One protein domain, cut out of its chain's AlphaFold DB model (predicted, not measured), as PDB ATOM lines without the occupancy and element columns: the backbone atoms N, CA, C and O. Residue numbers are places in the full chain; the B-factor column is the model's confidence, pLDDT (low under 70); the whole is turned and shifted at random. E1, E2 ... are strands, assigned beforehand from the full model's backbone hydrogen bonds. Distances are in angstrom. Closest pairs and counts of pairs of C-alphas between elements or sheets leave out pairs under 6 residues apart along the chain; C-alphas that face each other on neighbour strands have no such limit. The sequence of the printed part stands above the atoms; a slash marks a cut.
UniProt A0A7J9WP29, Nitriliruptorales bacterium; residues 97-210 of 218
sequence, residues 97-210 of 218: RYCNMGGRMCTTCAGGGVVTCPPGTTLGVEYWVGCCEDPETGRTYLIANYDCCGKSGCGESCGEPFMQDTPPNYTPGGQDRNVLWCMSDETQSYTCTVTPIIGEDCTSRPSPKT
ATOM      1  N   ARG A  97      26.161 309.904  54.871       92.50
ATOM      2  CA  ARG A  97      24.733 310.279  54.836       92.50
ATOM      3  C   ARG A  97      23.833 309.335  55.630       92.50
ATOM      4  O   ARG A  97      22.653 309.628  55.796       92.50
ATOM      5  N   TYR A  98      24.353 308.201  56.094       90.56
ATOM      6  CA  TYR A  98      23.625 307.231  56.907       90.56
ATOM      7  C   TYR A  98      23.735 307.497  58.411       90.56
ATOM      8  O   TYR A  98      23.174 306.731  59.188       90.56
ATOM      9  N   CYS A  99      24.324 308.630  58.821       85.25
ATOM     10  CA  CYS A  99      24.495 309.024  60.226       85.25
ATOM     11  C   CYS A  99      23.201 308.974  61.071       85.25
ATOM     12  O   CYS A  99      23.229 308.770  62.286       85.25
ATOM     13  N   ASN A 100      22.042 309.131  60.420       83.00
ATOM     14  CA  ASN A 100      20.721 309.035  61.039       83.00
ATOM     15  C   ASN A 100      19.747 308.129  60.257       83.00
ATOM     16  O   ASN A 100      18.537 308.202  60.475       83.00
ATOM     17  N   MET A 101      20.245 307.298  59.336       87.25
ATOM     18  CA  MET A 101      19.422 306.380  58.539       87.25
ATOM     19  C   MET A 101      19.119 305.108  59.337       87.25
ATOM     20  O   MET A 101      19.966 304.611  60.062       87.25
ATOM     21  N   GLY A 102      17.909 304.574  59.230       84.38
ATOM     22  CA  GLY A 102      17.495 303.329  59.867       84.38
ATOM     23  C   GLY A 102      16.892 302.412  58.816       84.38
ATOM     24  O   GLY A 102      16.056 302.851  58.032       84.38
ATOM     25  N   GLY A 103      17.321 301.150  58.797       88.25
ATOM     26  CA  GLY A 103      16.811 300.141  57.873       88.25
ATOM     27  C   GLY A 103      17.835 299.692  56.831       88.25
ATOM     28  O   GLY A 103      18.974 299.370  57.156       88.25
ATOM     29  N   ARG A 104      17.398 299.563  55.581       92.94
ATOM     30  CA  ARG A 104      18.119 298.959  54.458       92.94
ATOM     31  C   ARG A 104      18.512 300.004  53.427       92.94
ATOM     32  O   ARG A 104      17.698 300.843  53.049       92.94
ATOM     33  N   MET A 105      19.724 299.902  52.898       94.50
ATOM     34  CA  MET A 105      20.243 300.851  51.910       94.50
ATOM     35  C   MET A 105      19.668 300.569  50.519       94.50
ATOM     36  O   MET A 105      19.924 299.508  49.945       94.50
ATOM     37  N   CYS A 106      18.958 301.529  49.914       96.81
ATOM     38  CA  CYS A 106      18.456 301.349  48.544       96.81
ATOM     39  C   CYS A 106      19.568 301.190  47.494       96.81
ATOM     40  O   CYS A 106      19.322 300.639  46.425       96.81
ATOM     41  N   THR A 107      20.790 301.632  47.781       97.19
ATOM     42  CA  THR A 107      21.977 301.511  46.913       97.19
ATOM     43  C   THR A 107      22.383 300.067  46.643       97.19
ATOM     44  O   THR A 107      22.890 299.758  45.570       97.19
ATOM     45  N   THR A 108      22.097 299.167  47.584       96.12
ATOM     46  CA  THR A 108      22.352 297.723  47.453       96.12
ATOM     47  C   THR A 108      21.174 296.972  46.817       96.12
ATOM     48  O   THR A 108      21.244 295.768  46.563       96.12
ATOM     49  N   CYS A 109      20.080 297.672  46.503       96.19
ATOM     50  CA  CYS A 109      18.971 297.129  45.734       96.19
ATOM     51  C   CYS A 109      19.200 297.313  44.229       96.19
ATOM     52  O   CYS A 109      19.680 298.347  43.769       96.19
ATOM     53  N   ALA A 110      18.772 296.337  43.427       96.19
ATOM     54  CA  ALA A 110      18.878 296.426  41.972       96.19
ATOM     55  C   ALA A 110      18.110 297.645  41.423       96.19
ATOM     56  O   ALA A 110      16.882 297.706  41.499       96.19
ATOM     57  N   GLY A 111      18.843 298.604  40.852       94.88
ATOM     58  CA  GLY A 111      18.288 299.839  40.291       94.88
ATOM     59  C   GLY A 111      17.902 300.902  41.325       94.88
ATOM     60  O   GLY A 111      17.315 301.910  40.938       94.88
ATOM     61  N   GLY A 112      18.206 300.687  42.607       96.38
ATOM     62  CA  GLY A 112      18.149 301.735  43.620       96.38
ATOM     63  C   GLY A 112      19.459 302.522  43.695       96.38
ATOM     64  O   GLY A 112      20.463 302.175  43.073       96.38
ATOM     65  N   GLY A 113      19.443 303.622  44.438       96.62
ATOM     66  CA  GLY A 113      20.601 304.484  44.646       96.62
ATOM     67  C   GLY A 113      20.434 305.347  45.889       96.62
ATOM     68  O   GLY A 113      19.445 305.228  46.605       96.62
ATOM     69  N   VAL A 114      21.384 306.255  46.125       96.44
ATOM     70  CA  VAL A 114      21.365 307.139  47.308       96.44
ATOM     71  C   VAL A 114      20.116 308.019  47.336       96.44
ATOM     72  O   VAL A 114      19.613 308.328  48.403       96.44
ATOM     73  N   VAL A 115      19.598 308.412  46.171       97.06
ATOM     74  CA  VAL A 115      18.431 309.305  46.038       97.06
ATOM     75  C   VAL A 115      17.355 308.744  45.107       97.06
ATOM     76  O   VAL A 115      16.449 309.464  44.695       97.06
ATOM     77  N   THR A 116      17.463 307.463  44.744       96.88
ATOM     78  CA  THR A 116      16.612 306.837  43.728       96.88
ATOM     79  C   THR A 116      16.034 305.542  44.267       96.88
ATOM     80  O   THR A 116      16.775 304.638  44.654       96.88
ATOM     81  N   CYS A 117      14.708 305.433  44.251       97.19
ATOM     82  CA  CYS A 117      14.027 304.209  44.636       97.19
ATOM     83  C   CYS A 117      14.200 303.091  43.591       97.19
ATOM     84  O   CYS A 117      14.191 303.372  42.387       97.19
ATOM     85  N   PRO A 118      14.292 301.816  44.015       97.62
ATOM     86  CA  PRO A 118      14.331 300.681  43.099       97.62
ATOM     87  C   PRO A 118      13.083 300.601  42.199       97.62
ATOM     88  O   PRO A 118      11.978 300.951  42.630       97.62
ATOM     89  N   PRO A 119      13.191 300.067  40.971       96.88
ATOM     90  CA  PRO A 119      12.065 299.977  40.047       96.88
ATOM     91  C   PRO A 119      10.827 299.275  40.627       96.88
ATOM     92  O   PRO A 119      10.878 298.154  41.148       96.88
ATOM     93  N   GLY A 120       9.671 299.923  40.473       94.06
ATOM     94  CA  GLY A 120       8.373 299.435  40.946       94.06
ATOM     95  C   GLY A 120       8.163 299.531  42.459       94.06
ATOM     96  O   GLY A 120       7.238 298.903  42.958       94.06
ATOM     97  N   THR A 121       9.020 300.257  43.172       95.75
ATOM     98  CA  THR A 121       8.693 300.803  44.496       95.75
ATOM     99  C   THR A 121       8.203 302.243  44.341       95.75
ATOM    100  O   THR A 121       8.453 302.879  43.313       95.75
ATOM    101  N   THR A 122       7.507 302.747  45.353       94.25
ATOM    102  CA  THR A 122       7.019 304.128  45.423       94.25
ATOM    103  C   THR A 122       7.810 304.874  46.486       94.25
ATOM    104  O   THR A 122       7.976 304.359  47.586       94.25
ATOM    105  N   LEU A 123       8.299 306.076  46.188       94.12
ATOM    106  CA  LEU A 123       8.911 306.930  47.206       94.12
ATOM    107  C   LEU A 123       7.827 307.385  48.197       94.12
ATOM    108  O   LEU A 123       6.809 307.931  47.766       94.12
ATOM    109  N   GLY A 124       8.041 307.169  49.493       88.62
ATOM    110  CA  GLY A 124       7.187 307.712  50.547       88.62
ATOM    111  C   GLY A 124       7.155 309.240  50.487       88.62
ATOM    112  O   GLY A 124       8.135 309.874  50.099       88.62
ATOM    113  N   VAL A 125       6.021 309.853  50.833       87.38
ATOM    114  CA  VAL A 125       5.936 311.327  50.912       87.38
ATOM    115  C   VAL A 125       6.391 311.845  52.272       87.38
ATOM    116  O   VAL A 125       6.692 313.030  52.419       87.38
ATOM    117  N   GLU A 126       6.438 310.962  53.266       89.06
ATOM    118  CA  GLU A 126       6.919 311.248  54.601       89.06
ATOM    119  C   GLU A 126       8.374 310.803  54.792       89.06
ATOM    120  O   GLU A 126       8.867 309.892  54.127       89.06
ATOM    121  N   TYR A 127       9.073 311.480  55.700       91.06
ATOM    122  CA  TYR A 127      10.494 311.277  55.944       91.06
ATOM    123  C   TYR A 127      10.880 311.758  57.338       91.06
ATOM    124  O   TYR A 127      10.210 312.610  57.930       91.06
ATOM    125  N   TRP A 128      12.018 311.265  57.818       88.81
ATOM    126  CA  TRP A 128      12.699 311.815  58.984       88.81
ATOM    127  C   TRP A 128      14.031 312.433  58.583       88.81
ATOM    128  O   TRP A 128      14.604 312.110  57.541       88.81
ATOM    129  N   VAL A 129      14.541 313.341  59.407       87.94
ATOM    130  CA  VAL A 129      15.754 314.098  59.084       87.94
ATOM    131  C   VAL A 129      16.881 313.851  60.072       87.94
ATOM    132  O   VAL A 129      16.644 313.652  61.261       87.94
ATOM    133  N   GLY A 130      18.116 313.893  59.580       85.81
ATOM    134  CA  GLY A 130      19.341 313.972  60.379       85.81
ATOM    135  C   GLY A 130      20.295 315.014  59.806       85.81
ATOM    136  O   GLY A 130      20.155 315.415  58.653       85.81
ATOM    137  N   CYS A 131      21.236 315.481  60.614       87.75
ATOM    138  CA  CYS A 131      22.251 316.443  60.210       87.75
ATOM    139  C   CYS A 131      23.617 315.753  60.151       87.75
ATOM    140  O   CYS A 131      24.243 315.575  61.181       87.75
ATOM    141  N   CYS A 132      24.073 315.343  58.971       87.94
ATOM    142  CA  CYS A 132      25.313 314.575  58.837       87.94
ATOM    143  C   CYS A 132      26.481 315.469  58.422       87.94
ATOM    144  O   CYS A 132      26.307 316.354  57.581       87.94
ATOM    145  N   GLU A 133      27.667 315.225  58.973       88.75
ATOM    146  CA  GLU A 133      28.905 315.864  58.527       88.75
ATOM    147  C   GLU A 133      29.489 315.109  57.329       88.75
ATOM    148  O   GLU A 133      29.585 313.884  57.332       88.75
ATOM    149  N   ASP A 134      29.855 315.845  56.286       91.62
ATOM    150  CA  ASP A 134      30.608 315.317  55.158       91.62
ATOM    151  C   ASP A 134      32.101 315.270  55.525       91.62
ATOM    152  O   ASP A 134      32.708 316.334  55.700       91.62
ATOM    153  N   PRO A 135      32.721 314.080  55.605       90.25
ATOM    154  CA  PRO A 135      34.108 313.927  56.044       90.25
ATOM    155  C   PRO A 135      35.122 314.567  55.086       90.25
ATOM    156  O   PRO A 135      36.247 314.859  55.491       90.25
ATOM    157  N   GLU A 136      34.757 314.802  53.821       92.12
ATOM    158  CA  GLU A 136      35.654 315.431  52.848       92.12
ATOM    159  C   GLU A 136      35.738 316.948  53.045       92.12
ATOM    160  O   GLU A 136      36.798 317.552  52.851       92.12
ATOM    161  N   THR A 137      34.618 317.577  53.414       91.88
ATOM    162  CA  THR A 137      34.501 319.040  53.488       91.88
ATOM    163  C   THR A 137      34.388 319.582  54.911       91.88
ATOM    164  O   THR A 137      34.572 320.785  55.112       91.88
ATOM    165  N   GLY A 138      34.079 318.732  55.893       88.69
ATOM    166  CA  GLY A 138      33.730 319.121  57.262       88.69
ATOM    167  C   GLY A 138      32.438 319.942  57.349       88.69
ATOM    168  O   GLY A 138      32.175 320.583  58.365       88.69
ATOM    169  N   ARG A 139      31.653 320.004  56.265       90.25
ATOM    170  CA  ARG A 139      30.378 320.726  56.225       90.25
ATOM    171  C   ARG A 139      29.256 319.805  56.661       90.25
ATOM    172  O   ARG A 139      29.254 318.621  56.342       90.25
ATOM    173  N   THR A 140      28.261 320.368  57.324       89.75
ATOM    174  CA  THR A 140      27.076 319.628  57.743       89.75
ATOM    175  C   THR A 140      25.945 319.775  56.730       89.75
ATOM    176  O   THR A 140      25.721 320.844  56.158       89.75
ATOM    177  N   TYR A 141      25.200 318.695  56.514       90.88
ATOM    178  CA  TYR A 141      24.094 318.629  55.566       90.88
ATOM    179  C   TYR A 141      22.850 318.041  56.217       90.88
ATOM    180  O   TYR A 141      22.905 317.042  56.935       90.88
ATOM    181  N   LEU A 142      21.701 318.652  55.929       90.25
ATOM    182  CA  LEU A 142      20.411 318.116  56.335       90.25
ATOM    183  C   LEU A 142      20.033 316.993  55.369       90.25
ATOM    184  O   LEU A 142      19.741 317.236  54.196       90.25
ATOM    185  N   ILE A 143      20.037 315.768  55.877       91.56
ATOM    186  CA  ILE A 143      19.667 314.560  55.152       91.56
ATOM    187  C   ILE A 143      18.215 314.226  55.472       91.56
ATOM    188  O   ILE A 143      17.856 314.090  56.641       91.56
ATOM    189  N   ALA A 144      17.391 314.070  54.438       91.88
ATOM    190  CA  ALA A 144      16.053 313.509  54.574       91.88
ATOM    191  C   ALA A 144      16.084 312.033  54.196       91.88
ATOM    192  O   ALA A 144      16.499 311.680  53.097       91.88
ATOM    193  N   ASN A 145      15.638 311.182  55.108       93.12
ATOM    194  CA  ASN A 145      15.548 309.747  54.915       93.12
ATOM    195  C   ASN A 145      14.119 309.415  54.491       93.12
ATOM    196  O   ASN A 145      13.191 309.534  55.291       93.12
ATOM    197  N   TYR A 146      13.952 309.043  53.226       94.88
ATOM    198  CA  TYR A 146      12.669 308.615  52.682       94.88
ATOM    199  C   TYR A 146      12.674 307.108  52.505       94.88
ATOM    200  O   TYR A 146      13.617 306.548  51.940       94.88
ATOM    201  N   ASP A 147      11.588 306.462  52.904       95.44
ATOM    202  CA  ASP A 147      11.400 305.052  52.609       95.44
ATOM    203  C   ASP A 147      10.890 304.869  51.174       95.44
ATOM    204  O   ASP A 147      10.028 305.598  50.687       95.44
ATOM    205  N   CYS A 148      11.419 303.864  50.485       96.69
ATOM    206  CA  CYS A 148      10.824 303.303  49.285       96.69
ATOM    207  C   CYS A 148       9.884 302.170  49.702       96.69
ATOM    208  O   CYS A 148      10.265 301.266  50.454       96.69
ATOM    209  N   CYS A 149       8.661 302.225  49.194       96.25
ATOM    210  CA  CYS A 149       7.521 301.455  49.663       96.25
ATOM    211  C   CYS A 149       6.918 300.583  48.548       96.25
ATOM    212  O   CYS A 149       7.263 300.722  47.371       96.25
ATOM    213  N   GLY A 150       5.989 299.689  48.891       93.56
ATOM    214  CA  GLY A 150       5.197 298.939  47.904       93.56
ATOM    215  C   GLY A 150       5.697 297.526  47.598       93.56
ATOM    216  O   GLY A 150       5.027 296.777  46.883       93.56
ATOM    217  N   LYS A 151       6.870 297.135  48.113       93.50
ATOM    218  CA  LYS A 151       7.484 295.817  47.880       93.50
ATOM    219  C   LYS A 151       8.174 295.266  49.129       93.50
ATOM    220  O   LYS A 151       8.449 295.985  50.084       93.50
ATOM    221  N   SER A 152       8.503 293.975  49.086       91.56
ATOM    222  CA  SER A 152       9.331 293.323  50.103       91.56
ATOM    223  C   SER A 152      10.717 293.961  50.209       91.56
ATOM    224  O   SER A 152      11.293 294.336  49.188       91.56
ATOM    225  N   GLY A 153      11.274 293.969  51.423       90.44
ATOM    226  CA  GLY A 153      12.626 294.446  51.714       90.44
ATOM    227  C   GLY A 153      13.702 293.938  50.746       90.44
ATOM    228  O   GLY A 153      13.725 292.753  50.407       90.44
ATOM    229  N   CYS A 154      14.608 294.827  50.340       92.50
ATOM    230  CA  CYS A 154      15.788 294.518  49.529       92.50
ATOM    231  C   CYS A 154      17.039 295.165  50.126       92.50
ATOM    232  O   CYS A 154      16.936 296.039  50.981       92.50
ATOM    233  N   GLY A 155      18.213 294.743  49.661       87.75
ATOM    234  CA  GLY A 155      19.470 295.344  50.082       87.75
ATOM    235  C   GLY A 155      19.916 294.950  51.489       87.75
ATOM    236  O   GLY A 155      19.205 294.257  52.234       87.75
ATOM    237  N   GLU A 156      21.125 295.380  51.822       87.19
ATOM    238  CA  GLU A 156      21.746 295.167  53.121       87.19
ATOM    239  C   GLU A 156      21.119 296.076  54.176       87.19
ATOM    240  O   GLU A 156      20.778 297.233  53.914       87.19
ATOM    241  N   SER A 157      20.916 295.510  55.367       86.69
ATOM    242  CA  SER A 157      20.393 296.238  56.517       86.69
ATOM    243  C   SER A 157      21.554 296.831  57.286       86.69
ATOM    244  O   SER A 157      22.457 296.101  57.685       86.69
ATOM    245  N   CYS A 158      21.472 298.119  57.569       80.50
ATOM    246  CA  CYS A 158      22.320 298.737  58.563       80.50
ATOM    247  C   CYS A 158      21.683 298.576  59.938       80.50
ATOM    248  O   CYS A 158      20.456 298.639  60.083       80.50
ATOM    249  N   GLY A 159      22.522 298.314  60.941       66.25
ATOM    250  CA  GLY A 159      22.117 298.453  62.335       66.25
ATOM    251  C   GLY A 159      21.690 299.894  62.604       66.25
ATOM    252  O   GLY A 159      22.049 300.802  61.854       66.25
ATOM    253  N   GLU A 160      20.901 300.115  63.653       61.03
ATOM    254  CA  GLU A 160      20.533 301.477  64.026       61.03
ATOM    255  C   GLU A 160      21.806 302.284  64.335       61.03
ATOM    256  O   GLU A 160      22.558 301.879  65.224       61.03
ATOM    257  N   PRO A 161      22.047 303.426  63.660       55.72
ATOM    258  CA  PRO A 161      23.124 304.324  64.039       55.72
ATOM    259  C   PRO A 161      23.055 304.638  65.521       55.72
ATOM    260  O   PRO A 161      21.996 305.036  66.018       55.72
ATOM    261  N   PHE A 162      24.169 304.573  66.240       49.84
ATOM    262  CA  PHE A 162      24.243 305.212  67.551       49.84
ATOM    263  C   PHE A 162      24.325 306.711  67.329       49.84
ATOM    264  O   PHE A 162      25.385 307.307  67.270       49.84
ATOM    265  N   MET A 163      23.132 307.263  67.129       54.22
ATOM    266  CA  MET A 163      22.762 308.656  67.198       54.22
ATOM    267  C   MET A 163      23.765 309.650  66.634       54.22
ATOM    268  O   MET A 163      24.657 310.090  67.352       54.22
ATOM    269  N   GLN A 164      23.504 310.165  65.439       52.25
ATOM    270  CA  GLN A 164      24.082 311.446  65.079       52.25
ATOM    271  C   GLN A 164      22.979 312.407  64.642       52.25
ATOM    272  O   GLN A 164      22.219 312.186  63.701       52.25
ATOM    273  N   ASP A 165      22.879 313.462  65.450       57.25
ATOM    274  CA  ASP A 165      22.570 314.804  65.000       57.25
ATOM    275  C   ASP A 165      21.143 315.065  64.560       57.25
ATOM    276  O   ASP A 165      20.774 315.166  63.390       57.25
ATOM    277  N   THR A 166      20.322 315.268  65.584       60.25
ATOM    278  CA  THR A 166      18.992 315.820  65.397       60.25
ATOM    279  C   THR A 166      19.087 317.345  65.265       60.25
ATOM    280  O   THR A 166      19.626 317.988  66.173       60.25
ATOM    281  N   PRO A 167      18.560 317.955  64.185       60.03
ATOM    282  CA  PRO A 167      18.529 319.410  64.074       60.03
ATOM    283  C   PRO A 167      17.745 320.024  65.252       60.03
ATOM    284  O   PRO A 167      16.905 319.364  65.846       60.03
ATOM    285  N   PRO A 168      17.971 321.284  65.646       56.12
ATOM    286  CA  PRO A 168      17.321 321.860  66.827       56.12
ATOM    287  C   PRO A 168      15.807 322.125  66.672       56.12
ATOM    288  O   PRO A 168      15.133 322.266  67.686       56.12
ATOM    289  N   ASN A 169      15.274 322.182  65.443       62.06
ATOM    290  CA  ASN A 169      13.925 322.694  65.135       62.06
ATOM    291  C   ASN A 169      13.087 321.745  64.251       62.06
ATOM    292  O   ASN A 169      12.469 322.180  63.282       62.06
ATOM    293  N   TYR A 170      13.079 320.445  64.538       64.31
ATOM    294  CA  TYR A 170      12.227 319.476  63.832       64.31
ATOM    295  C   TYR A 170      10.884 319.300  64.553       64.31
ATOM    296  O   TYR A 170      10.762 319.497  65.764       64.31
ATOM    297  N   THR A 171       9.857 318.899  63.808       68.44
ATOM    298  CA  THR A 171       8.569 318.504  64.389       68.44
ATOM    299  C   THR A 171       8.755 317.252  65.249       68.44
ATOM    300  O   THR A 171       9.292 316.278  64.730       68.44
ATOM    301  N   PRO A 172       8.303 317.214  66.519       63.22
ATOM    302  CA  PRO A 172       8.446 316.035  67.375       63.22
ATOM    303  C   PRO A 172       8.012 314.741  66.670       63.22
ATOM    304  O   PRO A 172       6.885 314.656  66.187       63.22
ATOM    305  N   GLY A 173       8.909 313.752  66.604       64.50
ATOM    306  CA  GLY A 173       8.696 312.488  65.888       64.50
ATOM    307  C   GLY A 173       9.307 312.456  64.483       64.50
ATOM    308  O   GLY A 173       9.612 311.379  63.995       64.50
ATOM    309  N   GLY A 174       9.591 313.608  63.867       70.56
ATOM    310  CA  GLY A 174      10.243 313.734  62.551       70.56
ATOM    311  C   GLY A 174      11.730 313.355  62.514       70.56
ATOM    312  O   GLY A 174      12.415 313.627  61.533       70.56
ATOM    313  N   GLN A 175      12.245 312.765  63.589       70.75
ATOM    314  CA  GLN A 175      13.570 312.154  63.695       70.75
ATOM    315  C   GLN A 175      13.492 310.674  64.106       70.75
ATOM    316  O   GLN A 175      14.524 310.027  64.274       70.75
ATOM    317  N   ASP A 176      12.281 310.152  64.331       75.00
ATOM    318  CA  ASP A 176      12.075 308.771  64.746       75.00
ATOM    319  C   ASP A 176      12.192 307.838  63.539       75.00
ATOM    320  O   ASP A 176      11.285 307.707  62.720       75.00
ATOM    321  N   ARG A 177      13.343 307.184  63.443       76.19
ATOM    322  CA  ARG A 177      13.660 306.185  62.417       76.19
ATOM    323  C   ARG A 177      12.964 304.834  62.623       76.19
ATOM    324  O   ARG A 177      13.028 303.984  61.746       76.19
ATOM    325  N   ASN A 178      12.346 304.613  63.787       77.12
ATOM    326  CA  ASN A 178      11.625 303.373  64.091       77.12
ATOM    327  C   ASN A 178      10.168 303.434  63.625       77.12
ATOM    328  O   ASN A 178       9.444 302.434  63.674       77.12
ATOM    329  N   VAL A 179       9.732 304.608  63.168       81.56
ATOM    330  CA  VAL A 179       8.494 304.767  62.423       81.56
ATOM    331  C   VAL A 179       8.721 304.257  61.007       81.56
ATOM    332  O   VAL A 179       9.706 304.582  60.358       81.56
ATOM    333  N   LEU A 180       7.777 303.459  60.528       87.00
ATOM    334  CA  LEU A 180       7.707 303.080  59.128       87.00
ATOM    335  C   LEU A 180       7.141 304.265  58.332       87.00
ATOM    336  O   LEU A 180       5.942 304.542  58.427       87.00
ATOM    337  N   TRP A 181       7.959 304.948  57.532       88.62
ATOM    338  CA  TRP A 181       7.561 306.172  56.820       88.62
ATOM    339  C   TRP A 181       6.905 305.889  55.456       88.62
ATOM    340  O   TRP A 181       6.979 306.679  54.523       88.62
ATOM    341  N   CYS A 182       6.186 304.765  55.374       92.44
ATOM    342  CA  CYS A 182       5.371 304.334  54.234       92.44
ATOM    343  C   CYS A 182       3.860 304.481  54.497       92.44
ATOM    344  O   CYS A 182       3.058 303.762  53.906       92.44
ATOM    345  N   MET A 183       3.450 305.356  55.421       87.19
ATOM    346  CA  MET A 183       2.054 305.460  55.885       87.19
ATOM    347  C   MET A 183       1.074 305.885  54.783       87.19
ATOM    348  O   MET A 183      -0.102 305.524  54.833       87.19
ATOM    349  N   SER A 184       1.555 306.654  53.809       84.50
ATOM    350  CA  SER A 184       0.790 307.107  52.645       84.50
ATOM    351  C   SER A 184       0.713 306.085  51.507       84.50
ATOM    352  O   SER A 184      -0.146 306.220  50.635       84.50
ATOM    353  N   ASP A 185       1.582 305.071  51.498       88.50
ATOM    354  CA  ASP A 185       1.564 304.016  50.488       88.50
ATOM    355  C   ASP A 185       0.430 303.020  50.770       88.50
ATOM    356  O   ASP A 185       0.199 302.634  51.915       88.50
ATOM    357  N   GLU A 186      -0.261 302.546  49.729       85.62
ATOM    358  CA  GLU A 186      -1.407 301.637  49.888       85.62
ATOM    359  C   GLU A 186      -1.041 300.344  50.627       85.62
ATOM    360  O   GLU A 186      -1.847 299.798  51.385       85.62
ATOM    361  N   THR A 187       0.176 299.844  50.409       86.88
ATOM    362  CA  THR A 187       0.629 298.583  50.999       86.88
ATOM    363  C   THR A 187       1.238 298.771  52.382       86.88
ATOM    364  O   THR A 187       1.342 297.791  53.121       86.88
ATOM    365  N   GLN A 188       1.665 299.997  52.717       89.12
ATOM    366  CA  GLN A 188       2.472 300.303  53.901       89.12
ATOM    367  C   GLN A 188       3.636 299.305  54.063       89.12
ATOM    368  O   GLN A 188       3.966 298.871  55.166       89.12
ATOM    369  N   SER A 189       4.219 298.865  52.945       91.94
ATOM    370  CA  SER A 189       5.277 297.859  52.925       91.94
ATOM    371  C   SER A 189       6.621 298.530  52.700       91.94
ATOM    372  O   SER A 189       6.819 299.160  51.667       91.94
ATOM    373  N   TYR A 190       7.533 298.379  53.658       94.06
ATOM    374  CA  TYR A 190       8.888 298.915  53.578       94.06
ATOM    375  C   TYR A 190       9.806 298.063  52.697       94.06
ATOM    376  O   TYR A 190       9.920 296.849  52.893       94.06
ATOM    377  N   THR A 191      10.505 298.720  51.767       95.75
ATOM    378  CA  THR A 191      11.487 298.090  50.879       95.75
ATOM    379  C   THR A 191      12.933 298.451  51.245       95.75
ATOM    380  O   THR A 191      13.746 297.553  51.469       95.75
ATOM    381  N   CYS A 192      13.265 299.741  51.275       95.88
ATOM    382  CA  CYS A 192      14.595 300.283  51.587       95.88
ATOM    383  C   CYS A 192      14.489 301.798  51.840       95.88
ATOM    384  O   CYS A 192      13.412 302.358  51.656       95.88
ATOM    385  N   THR A 193      15.581 302.468  52.208       95.69
ATOM    386  CA  THR A 193      15.623 303.913  52.487       95.69
ATOM    387  C   THR A 193      16.622 304.637  51.569       95.69
ATOM    388  O   THR A 193      17.724 304.140  51.307       95.69
ATOM    389  N   VAL A 194      16.234 305.816  51.066       96.56
ATOM    390  CA  VAL A 194      17.080 306.766  50.315       96.56
ATOM    391  C   VAL A 194      17.401 307.995  51.171       96.56
ATOM    392  O   VAL A 194      16.618 308.365  52.041       96.56
ATOM    393  N   THR A 195      18.535 308.650  50.909       95.38
ATOM    394  CA  THR A 195      19.101 309.737  51.729       95.38
ATOM    395  C   THR A 195      19.538 310.973  50.915       95.38
ATOM    396  O   THR A 195      20.726 311.316  50.840       95.38
ATOM    397  N   PRO A 196      18.600 311.686  50.257       96.50
ATOM    398  CA  PRO A 196      18.888 312.978  49.638       96.50
ATOM    399  C   PRO A 196      19.328 314.050  50.644       96.50
ATOM    400  O   PRO A 196      18.798 314.166  51.749       96.50
ATOM    401  N   ILE A 197      20.255 314.898  50.196       95.12
ATOM    402  CA  ILE A 197      20.554 316.179  50.842       95.12
ATOM    403  C   ILE A 197      19.410 317.143  50.517       95.12
ATOM    404  O   ILE A 197      19.094 317.355  49.345       95.12
ATOM    405  N   ILE A 198      18.812 317.736  51.547       92.94
ATOM    406  CA  ILE A 198      17.728 318.724  51.425       92.94
ATOM    407  C   ILE A 198      18.095 320.097  52.006       92.94
ATOM    408  O   ILE A 198      17.307 321.035  51.913       92.94
ATOM    409  N   GLY A 199      19.284 320.227  52.595       90.25
ATOM    410  CA  GLY A 199      19.802 321.480  53.135       90.25
ATOM    411  C   GLY A 199      21.276 321.378  53.516       90.25
ATOM    412  O   GLY A 199      21.831 320.284  53.594       90.25
ATOM    413  N   GLU A 200      21.895 322.525  53.770       91.31
ATOM    414  CA  GLU A 200      23.300 322.661  54.171       91.31
ATOM    415  C   GLU A 200      23.393 323.447  55.486       91.31
ATOM    416  O   GLU A 200      22.422 324.085  55.901       91.31
ATOM    417  N   ASP A 201      24.560 323.400  56.126       87.56
ATOM    418  CA  ASP A 201      24.914 324.145  57.338       87.56
ATOM    419  C   ASP A 201      23.932 323.904  58.506       87.56
ATOM    420  O   ASP A 201      23.619 324.793  59.307       87.56
ATOM    421  N   CYS A 202      23.419 322.676  58.615       84.44
ATOM    422  CA  CYS A 202      22.579 322.277  59.738       84.44
ATOM    423  C   CYS A 202      23.406 322.182  61.030       84.44
ATOM    424  O   CYS A 202      24.601 321.897  61.018       84.44
ATOM    425  N   THR A 203      22.772 322.419  62.177       78.56
ATOM    426  CA  THR A 203      23.439 322.250  63.473       78.56
ATOM    427  C   THR A 203      23.163 320.859  64.013       78.56
ATOM    428  O   THR A 203      22.027 320.543  64.375       78.56
ATOM    429  N   SER A 204      24.217 320.060  64.094       66.88
ATOM    430  CA  SER A 204      24.240 318.792  64.796       66.88
ATOM    431  C   SER A 204      24.117 319.000  66.305       66.88
ATOM    432  O   SER A 204      24.711 319.908  66.892       66.88
ATOM    433  N   ARG A 205      23.308 318.169  66.960       60.19
ATOM    434  CA  ARG A 205      23.339 318.005  68.413       60.19
ATOM    435  C   ARG A 205      23.633 316.538  68.696       60.19
ATOM    436  O   ARG A 205      22.779 315.713  68.350       60.19
ATOM    437  N   PRO A 206      24.748 316.229  69.388       55.47
ATOM    438  CA  PRO A 206      24.974 314.896  69.917       55.47
ATOM    439  C   PRO A 206      23.749 314.517  70.738       55.47
ATOM    440  O   PRO A 206      23.308 315.292  71.597       55.47
ATOM    441  N   SER A 207      23.127 313.385  70.429       49.03
ATOM    442  CA  SER A 207      21.890 313.056  71.124       49.03
ATOM    443  C   SER A 207      22.187 312.665  72.584       49.03
ATOM    444  O   SER A 207      23.262 312.137  72.878       49.03
ATOM    445  N   PRO A 208      21.270 312.928  73.533       46.31
ATOM    446  CA  PRO A 208      21.563 312.813  74.963       46.31
ATOM    447  C   PRO A 208      21.717 311.385  75.510       46.31
ATOM    448  O   PRO A 208      22.085 311.240  76.670       46.31
ATOM    449  N   LYS A 209      21.362 310.345  74.743       40.69
ATOM    450  CA  LYS A 209      21.218 308.972  75.259       40.69
ATOM    451  C   LYS A 209      22.354 308.043  74.840       40.69
ATOM    452  O   LYS A 209      22.433 307.641  73.688       40.69
ATOM    453  N   THR A 210      23.186 307.606  75.772       42.09
ATOM    454  CA  THR A 210      24.137 306.520  75.486       42.09
ATOM    455  C   THR A 210      23.381 305.210  75.197       42.09
ATOM    456  O   THR A 210      22.258 305.013  75.676       42.09
TER     457      THR A 210
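This is residues 97 to 210 of the 218 residues of a protein of Nitriliruptorales bacterium (UniProt A0A7J9WP29). There is little regular structure: long loops surround a narrow, strongly twisted sheet, the hairpin E1 and E2 with E3 and E4 in a row along E2's other side. The printed part has 114 residues, no named helix and four strands, E1 to E4, paired antiparallel. The class is all strand, with 31 residues in named elements; the whole is compact, radius of gyration of the C-alphas 13.6 A, spans 35 by 30 by 25 A.

E2, residues 140 to 149, spans 27.9 A. E1, residues 122 to 133, spans 28.1 A from C-alpha 122 (7.019, 304.128, 45.423) and bends by 80 degrees at residue 126. E3, residues 190 to 194, spans 11.8 A; E4, residues 197 to 200, spans 7.8 A to C-alpha 200 (23.300, 322.661, 54.171).

E1, E2 and E3 form a meander, each strand the antiparallel neighbour of the one before. Within hydrogen-bond range are N 124 and O 147 of E1 and E2, 2.8 A, N 148 and O 192 of E2 and E3, 2.8 A, and N 142 and O 199 of E2 and E4, 2.9 A.

The printed part has no cut; the link E2 to E3 is long, 40 residues. Residues 159 to 173 and 204 to 210 have pLDDT under 70.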